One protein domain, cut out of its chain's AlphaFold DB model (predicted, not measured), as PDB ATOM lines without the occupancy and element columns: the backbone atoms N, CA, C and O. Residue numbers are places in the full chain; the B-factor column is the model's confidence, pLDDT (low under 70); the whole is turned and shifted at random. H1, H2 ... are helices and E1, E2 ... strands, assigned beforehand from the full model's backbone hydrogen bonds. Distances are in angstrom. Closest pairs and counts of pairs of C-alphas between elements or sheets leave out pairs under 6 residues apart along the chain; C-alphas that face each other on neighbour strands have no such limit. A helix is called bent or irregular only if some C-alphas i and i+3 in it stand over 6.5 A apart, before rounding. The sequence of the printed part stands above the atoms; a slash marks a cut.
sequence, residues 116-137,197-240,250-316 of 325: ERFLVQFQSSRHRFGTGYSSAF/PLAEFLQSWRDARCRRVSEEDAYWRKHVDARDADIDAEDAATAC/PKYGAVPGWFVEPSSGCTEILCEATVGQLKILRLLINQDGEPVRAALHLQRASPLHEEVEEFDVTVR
ATOM      1  N   GLU A 116     115.562  91.507 162.553       96.50
ATOM      2  CA  GLU A 116     116.118  91.604 163.913       96.50
ATOM      3  C   GLU A 116     116.956  92.879 164.104       96.50
ATOM      4  O   GLU A 116     116.897  93.523 165.155       96.50
ATOM      5  N   ARG A 117     117.687  93.264 163.052       97.94
ATOM      6  CA  ARG A 117     118.429  94.519 162.949       97.94
ATOM      7  C   ARG A 117     117.922  95.317 161.761       97.94
ATOM      8  O   ARG A 117     118.094  94.907 160.616       97.94
ATOM      9  N   PHE A 118     117.316  96.465 162.014       98.25
ATOM     10  CA  PHE A 118     116.584  97.197 160.986       98.25
ATOM     11  C   PHE A 118     116.898  98.689 160.987       98.25
ATOM     12  O   PHE A 118     117.258  99.274 162.009       98.25
ATOM     13  N   LEU A 119     116.694  99.307 159.826       98.06
ATOM     14  CA  LEU A 119     116.551 100.745 159.657       98.06
ATOM     15  C   LEU A 119     115.213 101.034 158.981       98.06
ATOM     16  O   LEU A 119     114.962 100.556 157.876       98.06
ATOM     17  N   VAL A 120     114.408 101.885 159.611       98.38
ATOM     18  CA  VAL A 120     113.270 102.558 158.986       98.38
ATOM     19  C   VAL A 120     113.645 104.017 158.775       98.38
ATOM     20  O   VAL A 120     113.919 104.744 159.729       98.38
ATOM     21  N   GLN A 121     113.679 104.448 157.521       98.06
ATOM     22  CA  GLN A 121     113.862 105.849 157.167       98.06
ATOM     23  C   GLN A 121     112.517 106.437 156.750       98.06
ATOM     24  O   GLN A 121     111.820 105.872 155.907       98.06
ATOM     25  N   PHE A 122     112.190 107.596 157.318       97.69
ATOM     26  CA  PHE A 122     111.059 108.418 156.908       97.69
ATOM     27  C   PHE A 122     111.594 109.690 156.271       97.69
ATOM     28  O   PHE A 122     112.268 110.471 156.939       97.69
ATOM     29  N   GLN A 123     111.291 109.923 154.999       96.25
ATOM     30  CA  GLN A 123     111.684 111.139 154.296       96.25
ATOM     31  C   GLN A 123     110.468 111.990 153.969       96.25
ATOM     32  O   GLN A 123     109.510 111.511 153.379       96.25
ATOM     33  N   SER A 124     110.489 113.261 154.369       94.00
ATOM     34  CA  SER A 124     109.340 114.145 154.196       94.00
ATOM     35  C   SER A 124     108.960 114.226 152.722       94.00
ATOM     36  O   SER A 124     109.789 114.546 151.863       94.00
ATOM     37  N   SER A 125     107.679 114.001 152.439       92.12
ATOM     38  CA  SER A 125     107.095 114.114 151.098       92.12
ATOM     39  C   SER A 125     107.367 115.466 150.429       92.12
ATOM     40  O   SER A 125     107.422 115.539 149.200       92.12
ATOM     41  N   ARG A 126     107.621 116.517 151.222       90.06
ATOM     42  CA  ARG A 126     108.047 117.858 150.785       90.06
ATOM     43  C   ARG A 126     109.293 117.834 149.885       90.06
ATOM     44  O   ARG A 126     109.409 118.710 149.026       90.06
ATOM     45  N   HIS A 127     110.161 116.818 150.021       88.38
ATOM     46  CA  HIS A 127     111.286 116.550 149.107       88.38
ATOM     47  C   HIS A 127     110.848 116.293 147.672       88.38
ATOM     48  O   HIS A 127     111.473 116.817 146.752       88.38
ATOM     49  N   ARG A 128     109.769 115.536 147.465       87.12
ATOM     50  CA  ARG A 128     109.283 115.227 146.113       87.12
ATOM     51  C   ARG A 128     108.744 116.462 145.402       87.12
ATOM     52  O   ARG A 128     108.883 116.577 144.193       87.12
ATOM     53  N   PHE A 129     108.153 117.386 146.156       83.88
ATOM     54  CA  PHE A 129     107.496 118.573 145.607       83.88
ATOM     55  C   PHE A 129     108.405 119.807 145.544       83.88
ATOM     56  O   PHE A 129     107.951 120.879 145.155       83.88
ATOM     57  N   GLY A 130     109.677 119.690 145.947       82.50
ATOM     58  CA  GLY A 130     110.624 120.810 145.932       82.50
ATOM     59  C   GLY A 130     110.218 121.979 146.838       82.50
ATOM     60  O   GLY A 130     110.633 123.114 146.611       82.50
ATOM     61  N   THR A 131     109.388 121.726 147.851       77.88
ATOM     62  CA  THR A 131     108.948 122.766 148.791       77.88
ATOM     63  C   THR A 131     110.028 123.028 149.840       77.88
ATOM     64  O   THR A 131     110.768 122.126 150.228       77.88
ATOM     65  N   GLY A 132     110.151 124.278 150.292       75.31
ATOM     66  CA  GLY A 132     111.177 124.668 151.261       75.31
ATOM     67  C   GLY A 132     111.017 123.993 152.631       75.31
ATOM     68  O   GLY A 132     109.902 123.730 153.084       75.31
ATOM     69  N   TYR A 133     112.144 123.775 153.314       77.50
ATOM     70  CA  TYR A 133     112.185 123.261 154.688       77.50
ATOM     71  C   TYR A 133     112.298 124.393 155.700       77.50
ATOM     72  O   TYR A 133     113.137 125.289 155.549       77.50
ATOM     73  N   SER A 134     111.520 124.306 156.776       79.56
ATOM     74  CA  SER A 134     111.782 125.069 157.992       79.56
ATOM     75  C   SER A 134     112.756 124.289 158.870       79.56
ATOM     76  O   SER A 134     112.697 123.065 158.953       79.56
ATOM     77  N   SER A 135     113.628 124.999 159.581       82.56
ATOM     78  CA  SER A 135     114.439 124.411 160.656       82.56
ATOM     79  C   SER A 135     113.590 123.925 161.839       82.56
ATOM     80  O   SER A 135     114.092 123.213 162.705       82.56
ATOM     81  N   ALA A 136     112.304 124.293 161.876       80.19
ATOM     82  CA  ALA A 136     111.361 123.879 162.908       80.19
ATOM     83  C   ALA A 136     110.891 122.418 162.781       80.19
ATOM     84  O   ALA A 136     110.251 121.922 163.706       80.19
ATOM     85  N   PHE A 137     111.170 121.727 161.668       82.38
ATOM     86  CA  PHE A 137     110.714 120.351 161.455       82.38
ATOM     87  C   PHE A 137     111.798 119.445 160.896       82.38
ATOM     88  O   PHE A 137     112.729 119.889 160.219       82.38
ATOM     89  N   PRO A 197     110.643 100.940 174.648       96.12
ATOM     90  CA  PRO A 197     110.153 101.544 173.414       96.12
ATOM     91  C   PRO A 197     110.425 100.687 172.176       96.12
ATOM     92  O   PRO A 197     109.694 100.794 171.195       96.12
ATOM     93  N   LEU A 198     111.454  99.834 172.201       97.25
ATOM     94  CA  LEU A 198     111.741  98.930 171.090       97.25
ATOM     95  C   LEU A 198     110.718  97.795 171.050       97.25
ATOM     96  O   LEU A 198     110.156  97.524 169.991       97.25
ATOM     97  N   ALA A 199     110.448  97.153 172.189       96.50
ATOM     98  CA  ALA A 199     109.451  96.093 172.263       96.50
ATOM     99  C   ALA A 199     108.051  96.605 171.894       96.50
ATOM    100  O   ALA A 199     107.357  95.963 171.104       96.50
ATOM    101  N   GLU A 200     107.655  97.777 172.399       96.00
ATOM    102  CA  GLU A 200     106.373  98.405 172.061       96.00
ATOM    103  C   GLU A 200     106.273  98.774 170.579       96.00
ATOM    104  O   GLU A 200     105.235  98.534 169.954       96.00
ATOM    105  N   PHE A 201     107.348  99.303 169.990       96.62
ATOM    106  CA  PHE A 201     107.390  99.619 168.566       96.62
ATOM    107  C   PHE A 201     107.265  98.358 167.703       96.62
ATOM    108  O   PHE A 201     106.410  98.301 166.820       96.62
ATOM    109  N   LEU A 202     108.066  97.326 167.990       95.88
ATOM    110  CA  LEU A 202     108.033  96.045 167.277       95.88
ATOM    111  C   LEU A 202     106.670  95.354 167.395       95.88
ATOM    112  O   LEU A 202     106.174  94.788 166.418       95.88
ATOM    113  N   GLN A 203     106.057  95.406 168.577       93.69
ATOM    114  CA  GLN A 203     104.725  94.854 168.802       93.69
ATOM    115  C   GLN A 203     103.668  95.636 168.017       93.69
ATOM    116  O   GLN A 203     102.886  95.031 167.291       93.69
ATOM    117  N   SER A 204     103.695  96.970 168.082       92.81
ATOM    118  CA  SER A 204     102.760  97.826 167.338       92.81
ATOM    119  C   SER A 204     102.882  97.625 165.823       92.81
ATOM    120  O   SER A 204     101.877  97.521 165.123       92.81
ATOM    121  N   TRP A 205     104.111  97.494 165.312       93.94
ATOM    122  CA  TRP A 205     104.377  97.167 163.909       93.94
ATOM    123  C   TRP A 205     103.781  95.809 163.520       93.94
ATOM    124  O   TRP A 205     103.130  95.680 162.486       93.94
ATOM    125  N   ARG A 206     103.949  94.787 164.369       90.00
ATOM    126  CA  ARG A 206     103.367  93.454 164.153       90.00
ATOM    127  C   ARG A 206     101.836  93.478 164.184       90.00
ATOM    128  O   ARG A 206     101.208  92.806 163.372       90.00
ATOM    129  N   ASP A 207     101.236  94.255 165.078       85.50
ATOM    130  CA  ASP A 207      99.778  94.340 165.226       85.50
ATOM    131  C   ASP A 207      99.104  95.128 164.094       85.50
ATOM    132  O   ASP A 207      97.921  94.919 163.807       85.50
ATOM    133  N   ALA A 208      99.853  96.005 163.416       84.06
ATOM    134  CA  ALA A 208      99.394  96.763 162.252       84.06
ATOM    135  C   ALA A 208      99.041  95.874 161.050       84.06
ATOM    136  O   ALA A 208      98.237  96.256 160.199       84.06
ATOM    137  N   ARG A 209      99.618  94.666 160.991       75.38
ATOM    138  CA  ARG A 209      99.563  93.748 159.842       75.38
ATOM    139  C   ARG A 209      98.164  93.375 159.392       75.38
ATOM    140  O   ARG A 209      98.023  92.872 158.285       75.38
ATOM    141  N   CYS A 210      97.149  93.593 160.225       64.88
ATOM    142  CA  CYS A 210      95.791  93.149 159.944       64.88
ATOM    143  C   CYS A 210      94.721  94.235 160.070       64.88
ATOM    144  O   CYS A 210      93.527  93.938 160.021       64.88
ATOM    145  N   ARG A 211      95.129  95.497 160.227       76.38
ATOM    146  CA  ARG A 211      94.209  96.614 160.458       76.38
ATOM    147  C   ARG A 211      94.009  97.416 159.180       76.38
ATOM    148  O   ARG A 211      94.522  98.526 159.048       76.38
ATOM    149  N   ARG A 212      93.270  96.845 158.228       79.44
ATOM    150  CA  ARG A 212      92.860  97.573 157.022       79.44
ATOM    151  C   ARG A 212      91.952  98.740 157.406       79.44
ATOM    152  O   ARG A 212      91.038  98.582 158.214       79.44
ATOM    153  N   VAL A 213      92.194  99.890 156.793       82.00
ATOM    154  CA  VAL A 213      91.334 101.066 156.924       82.00
ATOM    155  C   VAL A 213      90.169 100.963 155.927       82.00
ATOM    156  O   VAL A 213      90.348 100.488 154.803       82.00
ATOM    157  N   SER A 214      88.968 101.379 156.342       83.94
ATOM    158  CA  SER A 214      87.827 101.568 155.436       83.94
ATOM    159  C   SER A 214      88.147 102.639 154.379       83.94
ATOM    160  O   SER A 214      88.968 103.524 154.606       83.94
ATOM    161  N   GLU A 215      87.502 102.593 153.212       84.75
ATOM    162  CA  GLU A 215      87.748 103.613 152.176       84.75
ATOM    163  C   GLU A 215      87.305 105.020 152.626       84.75
ATOM    164  O   GLU A 215      87.959 106.001 152.295       84.75
ATOM    165  N   GLU A 216      86.262 105.116 153.456       84.38
ATOM    166  CA  GLU A 216      85.767 106.376 154.042       84.38
ATOM    167  C   GLU A 216      86.767 106.998 155.038       84.38
ATOM    168  O   GLU A 216      86.863 108.222 155.202       84.38
ATOM    169  N   ASP A 217      87.556 106.155 155.705       86.81
ATOM    170  CA  ASP A 217      88.570 106.593 156.655       86.81
ATOM    171  C   ASP A 217      89.961 106.732 156.057       86.81
ATOM    172  O   ASP A 217      90.856 107.193 156.768       86.81
ATOM    173  N   ALA A 218      90.154 106.382 154.785       89.94
ATOM    174  CA  ALA A 218      91.445 106.454 154.119       89.94
ATOM    175  C   ALA A 218      92.007 107.886 154.121       89.94
ATOM    176  O   ALA A 218      91.282 108.877 153.985       89.94
ATOM    177  N   TYR A 219      93.316 107.994 154.327       93.19
ATOM    178  CA  TYR A 219      94.065 109.231 154.139       93.19
ATOM    179  C   TYR A 219      94.509 109.341 152.686       93.19
ATOM    180  O   TYR A 219      94.408 110.418 152.107       93.19
ATOM    181  N   TRP A 220      94.980 108.250 152.078       93.81
ATOM    182  CA  TRP A 220      95.464 108.292 150.700       93.81
ATOM    183  C   TRP A 220      94.319 108.186 149.696       93.81
ATOM    184  O   TRP A 220      93.589 107.198 149.661       93.81
ATOM    185  N   ARG A 221      94.195 109.201 148.840       91.19
ATOM    186  CA  ARG A 221      93.209 109.232 147.755       91.19
ATOM    187  C   ARG A 221      93.732 108.483 146.537       91.19
ATOM    188  O   ARG A 221      94.920 108.576 146.205       91.19
ATOM    189  N   LYS A 222      92.836 107.798 145.828       88.12
ATOM    190  CA  LYS A 222      93.164 107.135 144.562       88.12
ATOM    191  C   LYS A 222      93.368 108.192 143.469       88.12
ATOM    192  O   LYS A 222      92.742 109.249 143.468       88.12
ATOM    193  N   HIS A 223      94.236 107.898 142.502       77.00
ATOM    194  CA  HIS A 223      94.598 108.831 141.423       77.00
ATOM    195  C   HIS A 223      93.412 109.338 140.582       77.00
ATOM    196  O   HIS A 223      93.497 110.427 140.012       77.00
ATOM    197  N   VAL A 224      92.337 108.551 140.481       66.12
ATOM    198  CA  VAL A 224      91.135 108.903 139.708       66.12
ATOM    199  C   VAL A 224      90.389 110.067 140.367       66.12
ATOM    200  O   VAL A 224      89.949 110.970 139.665       66.12
ATOM    201  N   ASP A 225      90.379 110.111 141.698       61.59
ATOM    202  CA  ASP A 225      89.649 111.109 142.487       61.59
ATOM    203  C   ASP A 225      90.439 112.424 142.632       61.59
ATOM    204  O   ASP A 225      89.885 113.488 142.892       61.59
ATOM    205  N   ALA A 226      91.760 112.380 142.434       59.53
ATOM    206  CA  ALA A 226      92.633 113.543 142.596       59.53
ATOM    207  C   ALA A 226      92.454 114.615 141.502       59.53
ATOM    208  O   ALA A 226      92.865 115.754 141.709       59.53
ATOM    209  N   ARG A 227      91.858 114.278 140.347       56.72
ATOM    210  CA  ARG A 227      91.575 115.250 139.271       56.72
ATOM    211  C   ARG A 227      90.327 116.094 139.529       56.72
ATOM    212  O   ARG A 227      90.256 117.199 139.005       56.72
ATOM    213  N   ASP A 228      89.412 115.602 140.360       53.34
ATOM    214  CA  ASP A 228      88.195 116.323 140.753       53.34
ATOM    215  C   ASP A 228      88.397 117.131 142.055       53.34
ATOM    216  O   ASP A 228      87.544 117.917 142.456       53.34
ATOM    217  N   ALA A 229      89.567 116.999 142.694       54.16
ATOM    218  CA  ALA A 229      89.889 117.584 143.997       54.16
ATOM    219  C   ALA A 229      90.201 119.095 143.994       54.16
ATOM    220  O   ALA A 229      90.392 119.663 145.070       54.16
ATOM    221  N   ASP A 230      90.216 119.762 142.832       53.09
ATOM    222  CA  ASP A 230      90.253 121.235 142.757       53.09
ATOM    223  C   ASP A 230      88.958 121.880 143.310       53.09
ATOM    224  O   ASP A 230      88.887 123.100 143.460       53.09
ATOM    225  N   ILE A 231      87.939 121.074 143.643       51.69
ATOM    226  CA  ILE A 231      86.609 121.528 144.075       51.69
ATOM    227  C   ILE A 231      86.456 121.605 145.614       51.69
ATOM    228  O   ILE A 231      85.650 122.396 146.095       51.69
ATOM    229  N   ASP A 232      87.291 120.932 146.419       50.50
ATOM    230  CA  ASP A 232      87.034 120.772 147.871       50.50
ATOM    231  C   ASP A 232      87.900 121.656 148.792       50.50
ATOM    232  O   ASP A 232      88.173 121.318 149.949       50.50
ATOM    233  N   ALA A 233      88.352 122.817 148.313       54.59
ATOM    234  CA  ALA A 233      88.997 123.801 149.189       54.59
ATOM    235  C   ALA A 233      88.014 124.393 150.228       54.59
ATOM    236  O   ALA A 233      88.450 124.825 151.298       54.59
ATOM    237  N   GLU A 234      86.702 124.384 149.950       51.69
ATOM    238  CA  GLU A 234      85.668 124.890 150.868       51.69
ATOM    239  C   GLU A 234      85.310 123.903 151.996       51.69
ATOM    240  O   GLU A 234      85.087 124.335 153.128       51.69
ATOM    241  N   ASP A 235      85.356 122.586 151.767       48.97
ATOM    242  CA  ASP A 235      84.995 121.594 152.797       48.97
ATOM    243  C   ASP A 235      86.056 121.434 153.901       48.97
ATOM    244  O   ASP A 235      85.744 121.061 155.039       48.97
ATOM    245  N   ALA A 236      87.305 121.823 153.629       50.59
ATOM    246  CA  ALA A 236      88.353 121.886 154.646       50.59
ATOM    247  C   ALA A 236      88.078 122.949 155.731       50.59
ATOM    248  O   ALA A 236      88.572 122.815 156.852       50.59
ATOM    249  N   ALA A 237      87.285 123.986 155.432       50.34
ATOM    250  CA  ALA A 237      86.939 125.029 156.397       50.34
ATOM    251  C   ALA A 237      85.823 124.591 157.364       50.34
ATOM    252  O   ALA A 237      85.827 124.983 158.533       50.34
ATOM    253  N   THR A 238      84.897 123.739 156.914       47.59
ATOM    254  CA  THR A 238      83.697 123.356 157.682       47.59
ATOM    255  C   THR A 238      83.982 122.269 158.729       47.59
ATOM    256  O   THR A 238      83.366 122.253 159.802       47.59
ATOM    257  N   ALA A 239      84.975 121.405 158.487       48.56
ATOM    258  CA  ALA A 239      85.376 120.335 159.410       48.56
ATOM    259  C   ALA A 239      86.054 120.839 160.706       48.56
ATOM    260  O   ALA A 239      86.087 120.119 161.703       48.56
ATOM    261  N   CYS A 240      86.550 122.081 160.743       44.47
ATOM    262  CA  CYS A 240      87.200 122.653 161.929       44.47
ATOM    263  C   CYS A 240      86.227 123.087 163.046       44.47
ATOM    264  O   CYS A 240      86.678 123.450 164.131       44.47
ATOM    265  N   PRO A 250      94.574 114.530 157.785       85.31
ATOM    266  CA  PRO A 250      95.525 115.378 157.079       85.31
ATOM    267  C   PRO A 250      94.894 116.669 156.551       85.31
ATOM    268  O   PRO A 250      93.760 116.677 156.072       85.31
ATOM    269  N   LYS A 251      95.665 117.759 156.553       86.00
ATOM    270  CA  LYS A 251      95.296 119.004 155.865       86.00
ATOM    271  C   LYS A 251      95.696 118.907 154.392       86.00
ATOM    272  O   LYS A 251      96.756 119.384 154.000       86.00
ATOM    273  N   TYR A 252      94.852 118.283 153.576       82.25
ATOM    274  CA  TYR A 252      95.166 117.959 152.177       82.25
ATOM    275  C   TYR A 252      95.578 119.155 151.303       82.25
ATOM    276  O   TYR A 252      96.414 119.000 150.421       82.25
ATOM    277  N   GLY A 253      95.039 120.352 151.560       78.94
ATOM    278  CA  GLY A 253      95.381 121.564 150.804       78.94
ATOM    279  C   GLY A 253      96.728 122.200 151.170       78.94
ATOM    280  O   GLY A 253      97.140 123.161 150.527       78.94
ATOM    281  N   ALA A 254      97.421 121.708 152.202       79.94
ATOM    282  CA  ALA A 254      98.652 122.335 152.680       79.94
ATOM    283  C   ALA A 254      99.877 122.050 151.793       79.94
ATOM    284  O   ALA A 254     100.787 122.876 151.707       79.94
ATOM    285  N   VAL A 255      99.903 120.895 151.118       78.94
ATOM    286  CA  VAL A 255     100.938 120.527 150.144       78.94
ATOM    287  C   VAL A 255     100.247 119.908 148.923       78.94
ATOM    288  O   VAL A 255      99.540 118.915 149.071       78.94
ATOM    289  N   PRO A 256     100.416 120.457 147.707       79.12
ATOM    290  CA  PRO A 256      99.828 119.861 146.508       79.12
ATOM    291  C   PRO A 256     100.321 118.428 146.278       79.12
ATOM    292  O   PRO A 256     101.518 118.162 146.353       79.12
ATOM    293  N   GLY A 257      99.398 117.508 145.984       82.62
ATOM    294  CA  GLY A 257      99.709 116.090 145.759       82.62
ATOM    295  C   GLY A 257      99.970 115.282 147.034       82.62
ATOM    296  O   GLY A 257     100.404 114.132 146.949       82.62
ATOM    297  N   TRP A 258      99.722 115.859 148.212       87.00
ATOM    298  CA  TRP A 258      99.860 115.151 149.479       87.00
ATOM    299  C   TRP A 258      98.786 114.082 149.648       87.00
ATOM    300  O   TRP A 258      97.627 114.321 149.314       87.00
ATOM    301  N   PHE A 259      99.166 112.929 150.207       92.69
ATOM    302  CA  PHE A 259      98.250 111.812 150.438       92.69
ATOM    303  C   PHE A 259      97.517 111.370 149.161       92.69
ATOM    304  O   PHE A 259      96.316 111.109 149.157       92.69
ATOM    305  N   VAL A 260      98.264 111.278 148.063       92.44
ATOM    306  CA  VAL A 260      97.824 110.638 146.819       92.44
ATOM    307  C   VAL A 260      98.578 109.322 146.679       92.44
ATOM    308  O   VAL A 260      99.794 109.268 146.879       92.44
ATOM    309  N   GLU A 261      97.852 108.248 146.378       91.50
ATOM    310  CA  GLU A 261      98.424 106.913 146.209       91.50
ATOM    311  C   GLU A 261      99.491 106.916 145.092       91.50
ATOM    312  O   GLU A 261      99.201 107.369 143.985       91.50
ATOM    313  N   PRO A 262     100.720 106.417 145.331       91.38
ATOM    314  CA  PRO A 262     101.802 106.488 144.346       91.38
ATOM    315  C   PRO A 262     101.635 105.504 143.177       91.38
ATOM    316  O   PRO A 262     102.244 105.690 142.126       91.38
ATOM    317  N   SER A 263     100.856 104.437 143.357       89.00
ATOM    318  CA  SER A 263     100.617 103.395 142.356       89.00
ATOM    319  C   SER A 263      99.340 102.645 142.686       89.00
ATOM    320  O   SER A 263      99.081 102.416 143.859       89.00
ATOM    321  N   SER A 264      98.595 102.182 141.683       85.38
ATOM    322  CA  SER A 264      97.411 101.353 141.920       85.38
ATOM    323  C   SER A 264      97.764 100.051 142.644       85.38
ATOM    324  O   SER A 264      98.620  99.294 142.177       85.38
ATOM    325  N   GLY A 265      97.043  99.752 143.721       86.31
ATOM    326  CA  GLY A 265      97.180  98.493 144.454       86.31
ATOM    327  C   GLY A 265      98.013  98.616 145.724       86.31
ATOM    328  O   GLY A 265      98.387  97.596 146.299       86.31
ATOM    329  N   CYS A 266      98.288  99.838 146.174       91.81
ATOM    330  CA  CYS A 266      98.685 100.046 147.547       91.81
ATOM    331  C   CYS A 266      97.480  99.860 148.479       91.81
ATOM    332  O   CYS A 266      96.324 100.050 148.105       91.81
ATOM    333  N   THR A 267      97.753  99.479 149.723       91.75
ATOM    334  CA  THR A 267      96.728  99.361 150.763       91.75
ATOM    335  C   THR A 267      97.096 100.230 151.949       91.75
ATOM    336  O   THR A 267      98.242 100.246 152.388       91.75
ATOM    337  N   GLU A 268      96.120 100.956 152.481       93.69
ATOM    338  CA  GLU A 268      96.290 101.712 153.713       93.69
ATOM    339  C   GLU A 268      95.971 100.843 154.934       93.69
ATOM    340  O   GLU A 268      94.919 100.194 155.010       93.69
ATOM    341  N   ILE A 269      96.878 100.863 155.908       92.81
ATOM    342  CA  ILE A 269      96.741 100.152 157.178       92.81
ATOM    343  C   ILE A 269      96.936 101.092 158.370       92.81
ATOM    344  O   ILE A 269      97.684 102.074 158.320       92.81
ATOM    345  N   LEU A 270      96.281 100.754 159.476       92.31
ATOM    346  CA  LEU A 270      96.438 101.419 160.764       92.31
ATOM    347  C   LEU A 270      97.630 100.814 161.521       92.31
ATOM    348  O   LEU A 270      97.653  99.609 161.765       92.31
ATOM    349  N   CYS A 271      98.595 101.646 161.924       91.06
ATOM    350  CA  CYS A 271      99.806 101.197 162.621       91.06
ATOM    351  C   CYS A 271      99.830 101.619 164.094       91.06
ATOM    352  O   CYS A 271     100.030 100.787 164.972       91.06
ATOM    353  N   GLU A 272      99.593 102.898 164.371       91.88
ATOM    354  CA  GLU A 272      99.651 103.511 165.709       91.88
ATOM    355  C   GLU A 272     100.942 103.291 166.523       91.88
ATOM    356  O   GLU A 272     100.958 103.544 167.729       91.88
ATOM    357  N   ALA A 273     102.046 102.895 165.886       94.00
ATOM    358  CA  ALA A 273     103.329 102.723 166.560       94.00
ATOM    359  C   ALA A 273     103.893 104.067 167.047       94.00
ATOM    360  O   ALA A 273     103.843 105.068 166.333       94.00
ATOM    361  N   THR A 274     104.453 104.096 168.256       93.56
ATOM    362  CA  THR A 274     104.989 105.322 168.870       93.56
ATOM    363  C   THR A 274     106.448 105.137 169.268       93.56
ATOM    364  O   THR A 274     106.800 104.136 169.883       93.56
ATOM    365  N   VAL A 275     107.295 106.119 168.945       92.38
ATOM    366  CA  VAL A 275     108.689 106.208 169.401       92.38
ATOM    367  C   VAL A 275     108.991 107.648 169.802       92.38
ATOM    368  O   VAL A 275     109.047 108.551 168.967       92.38
ATOM    369  N   GLY A 276     109.181 107.885 171.100       90.06
ATOM    370  CA  GLY A 276     109.396 109.235 171.620       90.06
ATOM    371  C   GLY A 276     108.211 110.155 171.301       90.06
ATOM    372  O   GLY A 276     107.099 109.906 171.749       90.06
ATOM    373  N   GLN A 277     108.454 111.220 170.534       90.12
ATOM    374  CA  GLN A 277     107.422 112.182 170.108       90.12
ATOM    375  C   GLN A 277     106.805 111.852 168.738       90.12
ATOM    376  O   GLN A 277     105.920 112.573 168.268       90.12
ATOM    377  N   LEU A 278     107.290 110.799 168.078       93.12
ATOM    378  CA  LEU A 278     106.830 110.362 166.768       93.12
ATOM    379  C   LEU A 278     105.750 109.290 166.939       93.12
ATOM    380  O   LEU A 278     106.023 108.235 167.509       93.12
ATOM    381  N   LYS A 279     104.548 109.524 166.406       94.75
ATOM    382  CA  LYS A 279     103.509 108.495 166.269       94.75
ATOM    383  C   LYS A 279     103.273 108.204 164.789       94.75
ATOM    384  O   LYS A 279     102.841 109.079 164.045       94.75
ATOM    385  N   ILE A 280     103.515 106.971 164.362       96.06
ATOM    386  CA  ILE A 280     103.116 106.471 163.046       96.06
ATOM    387  C   ILE A 280     101.628 106.159 163.125       96.06
ATOM    388  O   ILE A 280     101.232 105.158 163.709       96.06
ATOM    389  N   LEU A 281     100.778 107.015 162.564       94.81
ATOM    390  CA  LEU A 281      99.341 106.753 162.558       94.81
ATOM    391  C   LEU A 281      99.027 105.628 161.577       94.81
ATOM    392  O   LEU A 281      98.386 104.639 161.935       94.81
ATOM    393  N   ARG A 282      99.500 105.783 160.340       95.75
ATOM    394  CA  ARG A 282      99.101 104.946 159.210       95.75
ATOM    395  C   ARG A 282     100.263 104.683 158.280       95.75
ATOM    396  O   ARG A 282     101.162 105.516 158.163       95.75
ATOM    397  N   LEU A 283     100.206 103.545 157.607       96.94
ATOM    398  CA  LEU A 283     101.145 103.170 156.563       96.94
ATOM    399  C   LEU A 283     100.368 102.889 155.284       96.94
ATOM    400  O   LEU A 283      99.301 102.281 155.319       96.94
ATOM    401  N   LEU A 284     100.936 103.308 154.165       95.88
ATOM    402  CA  LEU A 284     100.541 102.835 152.853       95.88
ATOM    403  C   LEU A 284     101.557 101.774 152.440       95.88
ATOM    404  O   LEU A 284     102.751 102.075 152.365       95.88
ATOM    405  N   ILE A 285     101.094 100.552 152.202       95.31
ATOM    406  CA  ILE A 285     101.932  99.408 151.829       95.31
ATOM    407  C   ILE A 285     101.705  99.022 150.368       95.31
ATOM    408  O   ILE A 285     100.611  99.220 149.840       95.31
ATOM    409  N   ASN A 286     102.731  98.497 149.702       92.56
ATOM    410  CA  ASN A 286     102.623  97.949 148.348       92.56
ATOM    411  C   ASN A 286     102.055  96.511 148.357       92.56
ATOM    412  O   ASN A 286     101.668  95.976 149.398       92.56
ATOM    413  N   GLN A 287     101.995  95.885 147.180       87.38
ATOM    414  CA  GLN A 287     101.489  94.517 147.009       87.38
ATOM    415  C   GLN A 287     102.378  93.455 147.673       87.38
ATOM    416  O   GLN A 287     101.899  92.357 147.941       87.38
ATOM    417  N   ASP A 288     103.627  93.794 147.987       87.25
ATOM    418  CA  ASP A 288     104.586  92.935 148.684       87.25
ATOM    419  C   ASP A 288     104.560  93.157 150.210       87.25
ATOM    420  O   ASP A 288     105.303  92.524 150.958       87.25
ATOM    421  N   GLY A 289     103.676  94.037 150.699       90.12
ATOM    422  CA  GLY A 289     103.550  94.361 152.119       90.12
ATOM    423  C   GLY A 289     104.607  95.345 152.622       90.12
ATOM    424  O   GLY A 289     104.672  95.623 153.821       90.12
ATOM    425  N   GLU A 290     105.432  95.900 151.737       94.81
ATOM    426  CA  GLU A 290     106.450  96.877 152.096       94.81
ATOM    427  C   GLU A 290     105.815  98.265 152.261       94.81
ATOM    428  O   GLU A 290     105.035  98.701 151.406       94.81
ATOM    429  N   PRO A 291     106.135  99.001 153.337       96.81
ATOM    430  CA  PRO A 291     105.640 100.356 153.516       96.81
ATOM    431  C   PRO A 291     106.317 101.307 152.526       96.81
ATOM    432  O   PRO A 291     107.540 101.411 152.483       96.81
ATOM    433  N   VAL A 292     105.505 102.051 151.777       97.12
ATOM    434  CA  VAL A 292     105.954 103.062 150.807       97.12
ATOM    435  C   VAL A 292     105.651 104.488 151.268       97.12
ATOM    436  O   VAL A 292     106.364 105.425 150.904       97.12
ATOM    437  N   ARG A 293     104.604 104.671 152.087       97.38
ATOM    438  CA  ARG A 293     104.255 105.955 152.716       97.38
ATOM    439  C   ARG A 293     103.894 105.770 154.179       97.38
ATOM    440  O   ARG A 293     103.378 104.726 154.565       97.38
ATOM    441  N   ALA A 294     104.102 106.812 154.971       97.44
ATOM    442  CA  ALA A 294     103.628 106.888 156.345       97.44
ATOM    443  C   ALA A 294     102.938 108.221 156.606       97.44
ATOM    444  O   ALA A 294     103.407 109.256 156.143       97.44
ATOM    445  N   ALA A 295     101.869 108.187 157.395       96.25
ATOM    446  CA  ALA A 295     101.251 109.355 158.002       96.25
ATOM    447  C   ALA A 295     101.775 109.467 159.435       96.25
ATOM    448  O   ALA A 295     101.447 108.635 160.288       96.25
ATOM    449  N   LEU A 296     102.612 110.466 159.693       95.31
ATOM    450  CA  LEU A 296     103.260 110.668 160.981       95.31
ATOM    451  C   LEU A 296     102.588 111.819 161.720       95.31
ATOM    452  O   LEU A 296     102.407 112.897 161.164       95.31
ATOM    453  N   HIS A 297     102.245 111.586 162.982       92.25
ATOM    454  CA  HIS A 297     101.810 112.611 163.914       92.25
ATOM    455  C   HIS A 297     102.955 112.968 164.855       92.25
ATOM    456  O   HIS A 297     103.535 112.099 165.514       92.25
ATOM    457  N   LEU A 298     103.275 114.258 164.916       86.06
ATOM    458  CA  LEU A 298     104.343 114.782 165.757       86.06
ATOM    459  C   LEU A 298     103.729 115.445 166.981       86.06
ATOM    460  O   LEU A 298     103.097 116.493 166.872       86.06
ATOM    461  N   GLN A 299     103.946 114.854 168.156       79.75
ATOM    462  CA  GLN A 299     103.472 115.407 169.423       79.75
ATOM    463  C   GLN A 299     104.283 116.661 169.784       79.75
ATOM    464  O   GLN A 299     105.261 116.604 170.529       79.75
ATOM    465  N   ARG A 300     103.906 117.807 169.210       72.00
ATOM    466  CA  ARG A 300     104.525 119.110 169.477       72.00
ATOM    467  C   ARG A 300     103.701 119.893 170.495       72.00
ATOM    468  O   ARG A 300     102.480 119.811 170.528       72.00
ATOM    469  N   ALA A 301     104.378 120.732 171.276       56.78
ATOM    470  CA  ALA A 301     103.735 121.625 172.241       56.78
ATOM    471  C   ALA A 301     103.019 122.833 171.596       56.78
ATOM    472  O   ALA A 301     102.374 123.601 172.304       56.78
ATOM    473  N   SER A 302     103.151 123.042 170.278       57.88
ATOM    474  CA  SER A 302     102.595 124.211 169.588       57.88
ATOM    475  C   SER A 302     101.916 123.829 168.261       57.88
ATOM    476  O   SER A 302     102.557 123.179 167.432       57.88
ATOM    477  N   PRO A 303     100.661 124.264 168.023       56.56
ATOM    478  CA  PRO A 303      99.836 123.885 166.869       56.56
ATOM    479  C   PRO A 303     100.142 124.693 165.594       56.56
ATOM    480  O   PRO A 303      99.278 124.880 164.743       56.56
ATOM    481  N   LEU A 304     101.359 125.229 165.450       54.22
ATOM    482  CA  LEU A 304     101.697 126.147 164.352       54.22
ATOM    483  C   LEU A 304     101.654 125.494 162.954       54.22
ATOM    484  O   LEU A 304     101.691 126.215 161.960       54.22
ATOM    485  N   HIS A 305     101.572 124.162 162.856       57.72
ATOM    486  CA  HIS A 305     101.713 123.410 161.605       57.72
ATOM    487  C   HIS A 305     100.735 122.231 161.502       57.72
ATOM    488  O   HIS A 305      99.898 122.029 162.382       57.72
ATOM    489  N   GLU A 306     100.775 121.496 160.387       69.69
ATOM    490  CA  GLU A 306      99.926 120.320 160.207       69.69
ATOM    491  C   GLU A 306     100.274 119.258 161.259       69.69
ATOM    492  O   GLU A 306     101.441 118.955 161.489       69.69
ATOM    493  N   GLU A 307      99.262 118.713 161.932       81.38
ATOM    494  CA  GLU A 307      99.475 117.709 162.981       81.38
ATOM    495  C   GLU A 307      99.915 116.367 162.381       81.38
ATOM    496  O   GLU A 307     100.677 115.630 163.005       81.38
ATOM    497  N   VAL A 308      99.474 116.076 161.153       90.81
ATOM    498  CA  VAL A 308      99.768 114.844 160.419       90.81
ATOM    499  C   VAL A 308     100.491 115.166 159.118       90.81
ATOM    500  O   VAL A 308      99.955 115.885 158.274       90.81
ATOM    501  N   GLU A 309     101.675 114.586 158.943       92.44
ATOM    502  CA  GLU A 309     102.524 114.767 157.768       92.44
ATOM    503  C   GLU A 309     102.781 113.433 157.034       92.44
ATOM    504  O   GLU A 309     102.963 112.395 157.670       92.44
ATOM    505  N   GLU A 310     102.821 113.432 155.694       94.75
ATOM    506  CA  GLU A 310     103.225 112.247 154.907       94.75
ATOM    507  C   GLU A 310     104.743 112.179 154.718       94.75
ATOM    508  O   GLU A 310     105.394 113.166 154.345       94.75
ATOM    509  N   PHE A 311     105.279 110.972 154.840       96.12
ATOM    510  CA  PHE A 311     106.667 110.639 154.560       96.12
ATOM    511  C   PHE A 311     106.750 109.488 153.551       96.12
ATOM    512  O   PHE A 311     105.938 108.566 153.586       96.12
ATOM    513  N   ASP A 312     107.732 109.540 152.653       97.06
ATOM    514  CA  ASP A 312     108.303 108.369 151.985       97.06
ATOM    515  C   ASP A 312     108.896 107.431 153.043       97.06
ATOM    516  O   ASP A 312     109.566 107.900 153.967       97.06
ATOM    517  N   VAL A 313     108.673 106.125 152.905       98.00
ATOM    518  CA  VAL A 313     109.217 105.121 153.830       98.00
ATOM    519  C   VAL A 313     110.158 104.195 153.081       98.00
ATOM    520  O   VAL A 313     109.844 103.733 151.989       98.00
ATOM    521  N   THR A 314     111.297 103.895 153.695       97.69
ATOM    522  CA  THR A 314     112.159 102.792 153.266       97.69
ATOM    523  C   THR A 314     112.564 101.971 154.477       97.69
ATOM    524  O   THR A 314     113.018 102.531 155.479       97.69
ATOM    525  N   VAL A 315     112.437 100.653 154.372       97.75
ATOM    526  CA  VAL A 315     112.870  99.698 155.395       97.75
ATOM    527  C   VAL A 315     114.023  98.885 154.829       97.75
ATOM    528  O   VAL A 315     113.950  98.422 153.694       97.75
ATOM    529  N   ARG A 316     115.089  98.701 155.607       97.25
ATOM    530  CA  ARG A 316     116.166  97.772 155.250       97.25
ATOM    531  C   ARG A 316     116.717  97.042 156.461       97.25
ATOM    532  O   ARG A 316     116.690  97.560 157.576       97.25
TER     533      ARG A 316
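What this domain is: This is residues 116 to 137, 197 to 240 and 250 to 316 of the 325 residues of the protein "Hypothetical protein" of Symbiodinium microadriaticum (UniProt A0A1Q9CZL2). The model is one strongly twisted wall of five antiparallel strands, with helix H1 packed on edge strand E2 and long unnamed stretches at the other end of the longest axis. The short helix H2 lies far out at that end, off the sheet, and E1 begins at the opposite end. The printed part has 133 residues, with two named helices and five named strands in the order E1 H1 H2 E2 E3 E4 E5, and the sheet order is E1 E5 E4 E3 E2. The class is mixed, helices and strands, although under half of the residues are in named elements. The whole is compact, with a radius of gyration of the C-alphas of 15.1 A, and spans 46 by 35 by 28 A.

How they stand to each other: Edge strand E1, residues 117 to 124, is antiparallel to E5, residues 308 to 316, at 144 degrees, with N 121 and O 314 2.9 A apart, within hydrogen-bond range. H1, residues 197 to 210, is on the sheet at a height over the sheet of 5.4 A, and the two make two layers, a helix on one face of a sheet. Its closest C-alphas to edge strand E2, residues 267 to 275, are those of Ala 208 and Cys 271, 4.5 A apart. H1 lies over none of the strands, but only just: 2 of its C-alphas fall on E2. H2, residues 235 to 240, is not on the sheet and is apart from H1. E2, E3 (residues 278 to 285), E4 (residues 291 to 298) and E5 form a meander, each strand the antiparallel neighbour of the one before. Within hydrogen-bond range are N 269 and O 283 of the hairpin E2 and E3, 2.9 A, N 295 and O 282 of the hairpin E3 and E4, 2.9 A, and N 296 and O 309 of the hairpin E4 and E5, 2.8 A. Of the O i to N i+4 pairs, 8 of 10 in H1 and 0 of 2 in H2 are within range; H2 has 1 of 3 O i to N i+3 pairs within range.

Where its parts are: E1 begins at C-alpha 117, (118.429, 94.519, 162.949), and is 23.3 A long. H1 is 21.4 A long and only just irregular, with C-alphas 207 and 210 6.7 A apart. H2 is 9.5 A long. E2, 23.2 A, bends by 53 degrees at residue 270; E3, 19.2 A, bends by 60 degrees at residue 281. E4 is 19.0 A long. E5, 24.2 A, bends by 52 degrees at residue 312 and ends at C-alpha 316, (116.166, 97.772, 155.250).

The domain as a whole: The two C-alphas farthest apart are those of Glu 116 and Glu 234, 47.0 A. Residues 138 to 196 and 241 to 249 are not printed; the C-alphas across these cuts are 22.3 A and 12.1 A apart. The link from H1 to H2 is long, with 24 residues. The mean pLDDT of the printed part is 83.6, and it is under 70 at residue 210, residues 224 to 240 and residues 301 to 306.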